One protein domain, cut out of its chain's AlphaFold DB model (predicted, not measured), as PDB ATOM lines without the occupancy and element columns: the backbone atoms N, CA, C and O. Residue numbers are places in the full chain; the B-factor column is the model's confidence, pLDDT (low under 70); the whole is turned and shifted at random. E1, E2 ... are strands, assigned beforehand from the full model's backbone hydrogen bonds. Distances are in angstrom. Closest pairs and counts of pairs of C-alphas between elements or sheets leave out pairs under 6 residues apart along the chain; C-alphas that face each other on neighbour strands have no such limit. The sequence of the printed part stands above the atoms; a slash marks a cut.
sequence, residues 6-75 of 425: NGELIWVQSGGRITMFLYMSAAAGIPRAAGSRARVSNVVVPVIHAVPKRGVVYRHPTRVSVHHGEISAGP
ATOM      1  N   ASN A   6     191.705 138.198 200.307       79.25
ATOM      2  CA  ASN A   6     191.003 139.452 200.523       79.25
ATOM      3  C   ASN A   6     190.402 139.502 201.937       79.25
ATOM      4  O   ASN A   6     189.598 138.642 202.294       79.25
ATOM      5  N   GLY A   7     190.750 140.534 202.710       90.75
ATOM      6  CA  GLY A   7     190.150 140.833 204.016       90.75
ATOM      7  C   GLY A   7     189.741 142.300 204.138       90.75
ATOM      8  O   GLY A   7     189.916 143.088 203.203       90.75
ATOM      9  N   GLU A   8     189.216 142.679 205.299       95.44
ATOM     10  CA  GLU A   8     188.904 144.074 205.622       95.44
ATOM     11  C   GLU A   8     189.379 144.449 207.025       95.44
ATOM     12  O   GLU A   8     189.135 143.726 207.981       95.44
ATOM     13  N   LEU A   9     189.993 145.619 207.169       97.00
ATOM     14  CA  LEU A   9     190.159 146.272 208.462       97.00
ATOM     15  C   LEU A   9     188.834 146.945 208.837       97.00
ATOM     16  O   LEU A   9     188.248 147.658 208.016       97.00
ATOM     17  N   ILE A  10     188.355 146.716 210.058       96.81
ATOM     18  CA  ILE A  10     187.073 147.236 210.544       96.81
ATOM     19  C   ILE A  10     187.280 147.943 211.876       96.81
ATOM     20  O   ILE A  10     187.839 147.372 212.804       96.81
ATOM     21  N   TRP A  11     186.778 149.169 211.980       97.56
ATOM     22  CA  TRP A  11     186.763 149.945 213.213       97.56
ATOM     23  C   TRP A  11     185.360 149.933 213.793       97.56
ATOM     24  O   TRP A  11     184.409 150.326 213.113       97.56
ATOM     25  N   VAL A  12     185.228 149.485 215.039       97.06
ATOM     26  CA  VAL A  12     183.944 149.329 215.729       97.06
ATOM     27  C   VAL A  12     183.969 150.130 217.022       97.06
ATOM     28  O   VAL A  12     184.901 150.005 217.811       97.06
ATOM     29  N   GLN A  13     182.948 150.951 217.230       96.25
ATOM     30  CA  GLN A  13     182.725 151.711 218.448       96.25
ATOM     31  C   GLN A  13     181.841 150.917 219.412       96.25
ATOM     32  O   GLN A  13     180.725 150.529 219.065       96.25
ATOM     33  N   SER A  14     182.334 150.712 220.631       93.75
ATOM     34  CA  SER A  14     181.597 150.112 221.745       93.75
ATOM     35  C   SER A  14     182.041 150.761 223.056       93.75
ATOM     36  O   SER A  14     183.237 150.965 223.264       93.75
ATOM     37  N   GLY A  15     181.093 151.146 223.917       88.75
ATOM     38  CA  GLY A  15     181.400 151.769 225.214       88.75
ATOM     39  C   GLY A  15     182.272 153.031 225.122       88.75
ATOM     40  O   GLY A  15     183.160 153.223 225.943       88.75
ATOM     41  N   GLY A  16     182.090 153.852 224.079       89.25
ATOM     42  CA  GLY A  16     182.878 155.076 223.855       89.25
ATOM     43  C   GLY A  16     184.283 154.862 223.274       89.25
ATOM     44  O   GLY A  16     184.951 155.834 222.937       89.25
ATOM     45  N   ARG A  17     184.725 153.612 223.087       93.62
ATOM     46  CA  ARG A  17     186.033 153.274 222.511       93.62
ATOM     47  C   ARG A  17     185.882 152.735 221.093       93.62
ATOM     48  O   ARG A  17     185.002 151.921 220.829       93.62
ATOM     49  N   ILE A  18     186.766 153.157 220.190       96.12
ATOM     50  CA  ILE A  18     186.883 152.588 218.841       96.12
ATOM     51  C   ILE A  18     187.987 151.524 218.855       96.12
ATOM     52  O   ILE A  18     189.097 151.779 219.318       96.12
ATOM     53  N   THR A  19     187.698 150.330 218.344       96.12
ATOM     54  CA  THR A  19     188.648 149.211 218.262       96.12
ATOM     55  C   THR A  19     188.761 148.713 216.827       96.12
ATOM     56  O   THR A  19     187.751 148.592 216.133       96.12
ATOM     57  N   MET A  20     189.990 148.444 216.382       97.44
ATOM     58  CA  MET A  20     190.277 147.879 215.063       97.44
ATOM     59  C   MET A  20     190.281 146.347 215.122       97.44
ATOM     60  O   MET A  20     190.863 145.755 216.030       97.44
ATOM     61  N   PHE A  21     189.676 145.724 214.118       96.50
ATOM     62  CA  PHE A  21     189.612 144.283 213.900       96.50
ATOM     63  C   PHE A  21     190.037 143.955 212.470       96.50
ATOM     64  O   PHE A  21     189.839 144.769 211.563       96.50
ATOM     65  N   LEU A  22     190.553 142.746 212.250       95.62
ATOM     66  CA  LEU A  22     190.694 142.186 210.907       95.62
ATOM     67  C   LEU A  22     189.512 141.252 210.626       95.62
ATOM     68  O   LEU A  22     189.356 140.225 211.276       95.62
ATOM     69  N   TYR A  23     188.686 141.587 209.644       92.88
ATOM     70  CA  TYR A  23     187.642 140.705 209.140       92.88
ATOM     71  C   TYR A  23     188.166 139.806 208.022       92.88
ATOM     72  O   TYR A  23     188.741 140.276 207.035       92.88
ATOM     73  N   MET A  24     187.909 138.507 208.171       86.38
ATOM     74  CA  MET A  24     188.244 137.477 207.192       86.38
ATOM     75  C   MET A  24     187.034 136.576 206.959       86.38
ATOM     76  O   MET A  24     186.516 135.956 207.893       86.38
ATOM     77  N   SER A  25     186.590 136.490 205.703       74.31
ATOM     78  CA  SER A  25     185.475 135.614 205.337       74.31
ATOM     79  C   SER A  25     185.851 134.142 205.538       74.31
ATOM     80  O   SER A  25     186.990 133.750 205.290       74.31
ATOM     81  N   ALA A  26     184.886 133.310 205.936       64.06
ATOM     82  CA  ALA A  26     185.101 131.873 206.137       64.06
ATOM     83  C   ALA A  26     185.559 131.135 204.861       64.06
ATOM     84  O   ALA A  26     186.231 130.114 204.950       64.06
ATOM     85  N   ALA A  27     185.251 131.686 203.683       59.56
ATOM     86  CA  ALA A  27     185.665 131.159 202.383       59.56
ATOM     87  C   ALA A  27     187.167 131.354 202.081       59.56
ATOM     88  O   ALA A  27     187.659 130.855 201.077       59.56
ATOM     89  N   ALA A  28     187.913 132.062 202.938       61.66
ATOM     90  CA  ALA A  28     189.330 132.363 202.732       61.66
ATOM     91  C   ALA A  28     190.280 131.156 202.898       61.66
ATOM     92  O   ALA A  28     191.483 131.317 202.705       61.66
ATOM     93  N   GLY A  29     189.783 129.972 203.288       57.69
ATOM     94  CA  GLY A  29     190.606 128.765 203.475       57.69
ATOM     95  C   GLY A  29     191.636 128.867 204.611       57.69
ATOM     96  O   GLY A  29     192.609 128.113 204.641       57.69
ATOM     97  N   ILE A  30     191.448 129.823 205.529       61.28
ATOM     98  CA  ILE A  30     192.325 130.083 206.677       61.28
ATOM     99  C   ILE A  30     191.621 129.548 207.934       61.28
ATOM    100  O   ILE A  30     190.430 129.832 208.099       61.28
ATOM    101  N   PRO A  31     192.299 128.755 208.793       57.09
ATOM    102  CA  PRO A  31     191.654 128.083 209.916       57.09
ATOM    103  C   PRO A  31     190.896 129.059 210.822       57.09
ATOM    104  O   PRO A  31     191.454 130.057 211.277       57.09
ATOM    105  N   ARG A  32     189.624 128.750 211.104       60.94
ATOM    106  CA  ARG A  32     188.805 129.416 212.127       60.94
ATOM    107  C   ARG A  32     189.288 128.987 213.516       60.94
ATOM    108  O   ARG A  32     188.628 128.187 214.173       60.94
ATOM    109  N   ALA A  33     190.440 129.470 213.962       57.44
ATOM    110  CA  ALA A  33     190.784 129.343 215.371       57.44
ATOM    111  C   ALA A  33     190.054 130.456 216.141       57.44
ATOM    112  O   ALA A  33     190.206 131.644 215.857       57.44
ATOM    113  N   ALA A  34     189.202 130.084 217.097       54.72
ATOM    114  CA  ALA A  34     188.605 131.058 218.005       54.72
ATOM    115  C   ALA A  34     189.732 131.832 218.716       54.72
ATOM    116  O   ALA A  34     190.674 131.228 219.222       54.72
ATOM    117  N   GLY A  35     189.672 133.167 218.710       66.56
ATOM    118  CA  GLY A  35     190.725 134.006 219.294       66.56
ATOM    119  C   GLY A  35     191.943 134.264 218.395       66.56
ATOM    120  O   GLY A  35     192.938 134.793 218.888       66.56
ATOM    121  N   SER A  36     191.883 133.948 217.092       83.81
ATOM    122  CA  SER A  36     192.934 134.328 216.138       83.81
ATOM    123  C   SER A  36     193.264 135.821 216.202       83.81
ATOM    124  O   SER A  36     192.386 136.683 216.312       83.81
ATOM    125  N   ARG A  37     194.556 136.129 216.079       91.62
ATOM    126  CA  ARG A  37     195.082 137.491 216.043       91.62
ATOM    127  C   ARG A  37     195.847 137.725 214.749       91.62
ATOM    128  O   ARG A  37     196.411 136.793 214.186       91.62
ATOM    129  N   ALA A  38     195.857 138.969 214.292       93.50
ATOM    130  CA  ALA A  38     196.584 139.372 213.101       93.50
ATOM    131  C   ALA A  38     197.462 140.587 213.379       93.50
ATOM    132  O   ALA A  38     197.030 141.542 214.028       93.50
ATOM    133  N   ARG A  39     198.682 140.561 212.848       95.56
ATOM    134  CA  ARG A  39     199.588 141.705 212.845       95.56
ATOM    135  C   ARG A  39     199.168 142.688 211.752       95.56
ATOM    136  O   ARG A  39     199.012 142.309 210.593       95.56
ATOM    137  N   VAL A  40     199.004 143.955 212.103       96.50
ATOM    138  CA  VAL A  40     198.741 145.049 211.162       96.50
ATOM    139  C   VAL A  40     199.775 146.126 211.434       96.50
ATOM    140  O   VAL A  40     199.681 146.821 212.442       96.50
ATOM    141  N   SER A  41     200.777 146.247 210.562       95.38
ATOM    142  CA  SER A  41     201.970 147.058 210.841       95.38
ATOM    143  C   SER A  41     202.579 146.689 212.214       95.38
ATOM    144  O   SER A  41     202.989 145.544 212.409       95.38
ATOM    145  N   ASN A  42     202.600 147.614 213.179       95.19
ATOM    146  CA  ASN A  42     203.177 147.446 214.513       95.19
ATOM    147  C   ASN A  42     202.217 146.862 215.567       95.19
ATOM    148  O   ASN A  42     202.662 146.584 216.676       95.19
ATOM    149  N   VAL A  43     200.920 146.704 215.280       96.31
ATOM    150  CA  VAL A  43     199.933 146.262 216.288       96.31
ATOM    151  C   VAL A  43     199.394 144.868 215.999       96.31
ATOM    152  O   VAL A  43     199.404 144.400 214.861       96.31
ATOM    153  N   VAL A  44     198.844 144.222 217.029       96.31
ATOM    154  CA  VAL A  44     198.170 142.925 216.912       96.31
ATOM    155  C   VAL A  44     196.686 143.066 217.250       96.31
ATOM    156  O   VAL A  44     196.321 143.282 218.411       96.31
ATOM    157  N   VAL A  45     195.821 142.875 216.253       95.88
ATOM    158  CA  VAL A  45     194.361 143.010 216.382       95.88
ATOM    159  C   VAL A  45     193.639 141.664 216.404       95.88
ATOM    160  O   VAL A  45     194.155 140.687 215.858       95.88
ATOM    161  N   PRO A  46     192.436 141.585 217.002       94.88
ATOM    162  CA  PRO A  46     191.614 140.385 216.919       94.88
ATOM    163  C   PRO A  46     191.093 140.166 215.492       94.88
ATOM    164  O   PRO A  46     190.722 141.119 214.794       94.88
ATOM    165  N   VAL A  47     191.034 138.903 215.080       92.25
ATOM    166  CA  VAL A  47     190.397 138.479 213.831       92.25
ATOM    167  C   VAL A  47     188.930 138.158 214.100       92.25
ATOM    168  O   VAL A  47     188.599 137.461 215.057       92.25
ATOM    169  N   ILE A  48     188.043 138.663 213.246       91.19
ATOM    170  CA  ILE A  48     186.603 138.402 213.300       91.19
ATOM    171  C   ILE A  48     186.128 137.736 212.009       91.19
ATOM    172  O   ILE A  48     186.613 138.022 210.915       91.19
ATOM    173  N   HIS A  49     185.125 136.870 212.136       87.81
ATOM    174  CA  HIS A  49     184.528 136.142 211.008       87.81
ATOM    175  C   HIS A  49     183.099 136.584 210.681       87.81
ATOM    176  O   HIS A  49     182.494 136.074 209.740       87.81
ATOM    177  N   ALA A  50     182.569 137.542 211.441       88.06
ATOM    178  CA  ALA A  50     181.306 138.209 211.182       88.06
ATOM    179  C   ALA A  50     181.468 139.701 211.481       88.06
ATOM    180  O   ALA A  50     182.024 140.075 212.514       88.06
ATOM    181  N   VAL A  51     180.994 140.551 210.573       89.38
ATOM    182  CA  VAL A  51     181.007 142.003 210.773       89.38
ATOM    183  C   VAL A  51     179.890 142.378 211.757       89.38
ATOM    184  O   VAL A  51     178.744 141.980 211.532       89.38
ATOM    185  N   PRO A  52     180.169 143.146 212.829       90.81
ATOM    186  CA  PRO A  52     179.134 143.596 213.753       90.81
ATOM    187  C   PRO A  52     178.031 144.389 213.046       90.81
ATOM    188  O   PRO A  52     178.305 145.242 212.201       90.81
ATOM    189  N   LYS A  53     176.767 144.142 213.419       89.38
ATOM    190  CA  LYS A  53     175.602 144.824 212.821       89.38
ATOM    191  C   LYS A  53     175.487 146.303 213.217       89.38
ATOM    192  O   LYS A  53     174.801 147.063 212.542       89.38
ATOM    193  N   ARG A  54     176.104 146.708 214.331       92.19
ATOM    194  CA  ARG A  54     176.066 148.072 214.886       92.19
ATOM    195  C   ARG A  54     177.469 148.519 215.283       92.19
ATOM    196  O   ARG A  54     178.357 147.692 215.466       92.19
ATOM    197  N   GLY A  55     177.656 149.832 215.406       93.50
ATOM    198  CA  GLY A  55     178.905 150.430 215.885       93.50
ATOM    199  C   GLY A  55     180.039 150.476 214.858       93.50
ATOM    200  O   GLY A  55     181.105 150.980 215.183       93.50
ATOM    201  N   VAL A  56     179.858 149.991 213.625       95.44
ATOM    202  CA  VAL A  56     180.900 150.080 212.588       95.44
ATOM    203  C   VAL A  56     181.125 151.544 212.198       95.44
ATOM    204  O   VAL A  56     180.249 152.185 211.621       95.44
ATOM    205  N   VAL A  57     182.319 152.058 212.491       95.38
ATOM    206  CA  VAL A  57     182.744 153.434 212.196       95.38
ATOM    207  C   VAL A  57     183.369 153.524 210.808       95.38
ATOM    208  O   VAL A  57     183.066 154.439 210.043       95.38
ATOM    209  N   TYR A  58     184.248 152.576 210.471       96.19
ATOM    210  CA  TYR A  58     184.984 152.562 209.208       96.19
ATOM    211  C   TYR A  58     185.327 151.137 208.773       96.19
ATOM    212  O   TYR A  58     185.515 150.249 209.604       96.19
ATOM    213  N   ARG A  59     185.422 150.928 207.456       95.62
ATOM    214  CA  ARG A  59     185.849 149.668 206.833       95.62
ATOM    215  C   ARG A  59     186.834 149.951 205.718       95.62
ATOM    216  O   ARG A  59     186.584 150.826 204.884       95.62
ATOM    217  N   HIS A  60     187.902 149.172 205.644       96.50
ATOM    218  CA  HIS A  60     188.915 149.297 204.606       96.50
ATOM    219  C   HIS A  60     189.317 147.927 204.047       96.50
ATOM    220  O   HIS A  60     189.741 147.079 204.825       96.50
ATOM    221  N   PRO A  61     189.243 147.686 202.726       95.75
ATOM    222  CA  PRO A  61     189.753 146.453 202.138       95.75
ATOM    223  C   PRO A  61     191.271 146.368 202.316       95.75
ATOM    224  O   PRO A  61     191.986 147.344 202.105       95.75
ATOM    225  N   THR A  62     191.776 145.199 202.680       94.88
ATOM    226  CA  THR A  62     193.208 144.969 202.899       94.88
ATOM    227  C   THR A  62     193.645 143.667 202.242       94.88
ATOM    228  O   THR A  62     192.817 142.798 201.934       94.88
ATOM    229  N   ARG A  63     194.950 143.537 201.991       92.44
ATOM    230  CA  ARG A  63     195.554 142.236 201.693       92.44
ATOM    231  C   ARG A  63     195.809 141.521 203.008       92.44
ATOM    232  O   ARG A  63     196.147 142.170 203.998       92.44
ATOM    233  N   VAL A  64     195.624 140.208 202.998       90.56
ATOM    234  CA  VAL A  64     195.934 139.331 204.122       90.56
ATOM    235  C   VAL A  64     196.926 138.281 203.652       90.56
ATOM    236  O   VAL A  64     196.706 137.625 202.632       90.56
ATOM    237  N   SER A  65     197.999 138.122 204.413       88.50
ATOM    238  CA  SER A  65     199.036 137.121 204.195       88.50
ATOM    239  C   SER A  65     199.081 136.187 205.397       88.50
ATOM    240  O   SER A  65     198.922 136.627 206.534       88.50
ATOM    241  N   VAL A  66     199.308 134.898 205.147       85.44
ATOM    242  CA  VAL A  66     199.504 133.897 206.204       85.44
ATOM    243  C   VAL A  66     200.844 133.214 205.986       85.44
ATOM    244  O   VAL A  66     201.071 132.623 204.926       85.44
ATOM    245  N   HIS A  67     201.726 133.305 206.975       83.06
ATOM    246  CA  HIS A  67     203.073 132.743 206.927       83.06
ATOM    247  C   HIS A  67     203.368 132.011 208.238       83.06
ATOM    248  O   HIS A  67     203.234 132.601 209.299       83.06
ATOM    249  N   HIS A  68     203.689 130.713 208.176       81.75
ATOM    250  CA  HIS A  68     203.874 129.841 209.356       81.75
ATOM    251  C   HIS A  68     202.778 129.959 210.439       81.75
ATOM    252  O   HIS A  68     203.052 129.858 211.627       81.75
ATOM    253  N   GLY A  69     201.520 130.169 210.035       79.62
ATOM    254  CA  GLY A  69     200.392 130.330 210.962       79.62
ATOM    255  C   GLY A  69     200.187 131.757 211.486       79.62
ATOM    256  O   GLY A  69     199.126 132.044 212.037       79.62
ATOM    257  N   GLU A  70     201.122 132.675 211.243       86.62
ATOM    258  CA  GLU A  70     200.958 134.092 211.558       86.62
ATOM    259  C   GLU A  70     200.156 134.806 210.470       86.62
ATOM    260  O   GLU A  70     200.467 134.728 209.276       86.62
ATOM    261  N   ILE A  71     199.115 135.525 210.890       90.69
ATOM    262  CA  ILE A  71     198.271 136.329 210.008       90.69
ATOM    263  C   ILE A  71     198.800 137.761 210.024       90.69
ATOM    264  O   ILE A  71     198.924 138.367 211.089       90.69
ATOM    265  N   SER A  72     199.054 138.333 208.851       92.56
ATOM    266  CA  SER A  72     199.356 139.755 208.704       92.56
ATOM    267  C   SER A  72     198.435 140.425 207.692       92.56
ATOM    268  O   SER A  72     197.979 139.797 206.735       92.56
ATOM    269  N   ALA A  73     198.139 141.706 207.905       94.50
ATOM    270  CA  ALA A  73     197.368 142.507 206.967       94.50
ATOM    271  C   ALA A  73     197.983 143.893 206.760       94.50
ATOM    272  O   ALA A  73     198.478 144.519 207.694       94.50
ATOM    273  N   GLY A  74     197.935 144.363 205.516       93.94
ATOM    274  CA  GLY A  74     198.532 145.625 205.102       93.94
ATOM    275  C   GLY A  74     198.682 145.722 203.578       93.94
ATOM    276  O   GLY A  74     198.090 144.920 202.846       93.94
ATOM    277  N   PRO A  75     199.475 146.686 203.083       96.25
ATOM    278  CA  PRO A  75     200.315 147.607 203.857       96.25
ATOM    279  C   PRO A  75     199.525 148.747 204.521       96.25
ATOM    280  O   PRO A  75     198.366 149.001 204.165       96.25
TER     281      PRO A  75
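This is residues 6 to 75 of the 425 residues of the protein "YheC/D like ATP-grasp" of Alicyclobacillus macrosporangiidus (UniProt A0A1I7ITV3). A small closed barrel of six strands, made of three hairpins, E1 with E2, E3 with E4 and E5 with E6, with a long loop between E2 and E3. E5 bends at residue 61 and lines one side of the ring, pairing with E1 over its first part and with E6 over its last. The printed part has 70 residues with six named strands, E1 to E6 along the chain, and no named helix; round the ring run E1, E2, E4, E3, E6, E5 and back to E1, mixed. The class is all strand, and the whole is compact, with a radius of gyration of the C-alphas of 11.6 A and spans of 36 by 25 by 21 A.

The longest strand is E5, residues 56 to 67, 28.7 A, which bends by 64 degrees at residue 61. E1, residues 6 to 14, is 25.5 A long and begins at C-alpha 6 at (191.003, 139.452, 200.523). E2 is residues 17 to 23, 18.4 A, and E4 residues 43 to 48, 15.8 A. E3 is residues 37 to 40, 9.7 A; E6, residues 70 to 74, 13.4 A, ends at C-alpha 74 at (198.532, 145.625, 205.102).

E5 and E1 are antiparallel at 139 degrees, with N 9 and O 60 2.8 A apart, within hydrogen-bond range. The hairpin E1 and E2 is antiparallel, N 10 to O 21 2.9 A. E2 and E4 are parallel, N 48 to O 22 2.8 A. The hairpin E3 and E4 is antiparallel, N 40 to O 43 2.8 A. E3 and E6 are parallel, N 39 to O 71 2.8 A. The hairpin E5 and E6 is antiparallel, N 65 to O 72 2.9 A. E1 and E3 are apart.

The C-alphas farthest apart, of Gly 16 and His 68, are 35.9 A apart. The printed part has no cut. The link from E2 to E3 is long, with 13 residues. Residues 26 to 35 are under 70 in pLDDT; the mean of the printed part is 87.5.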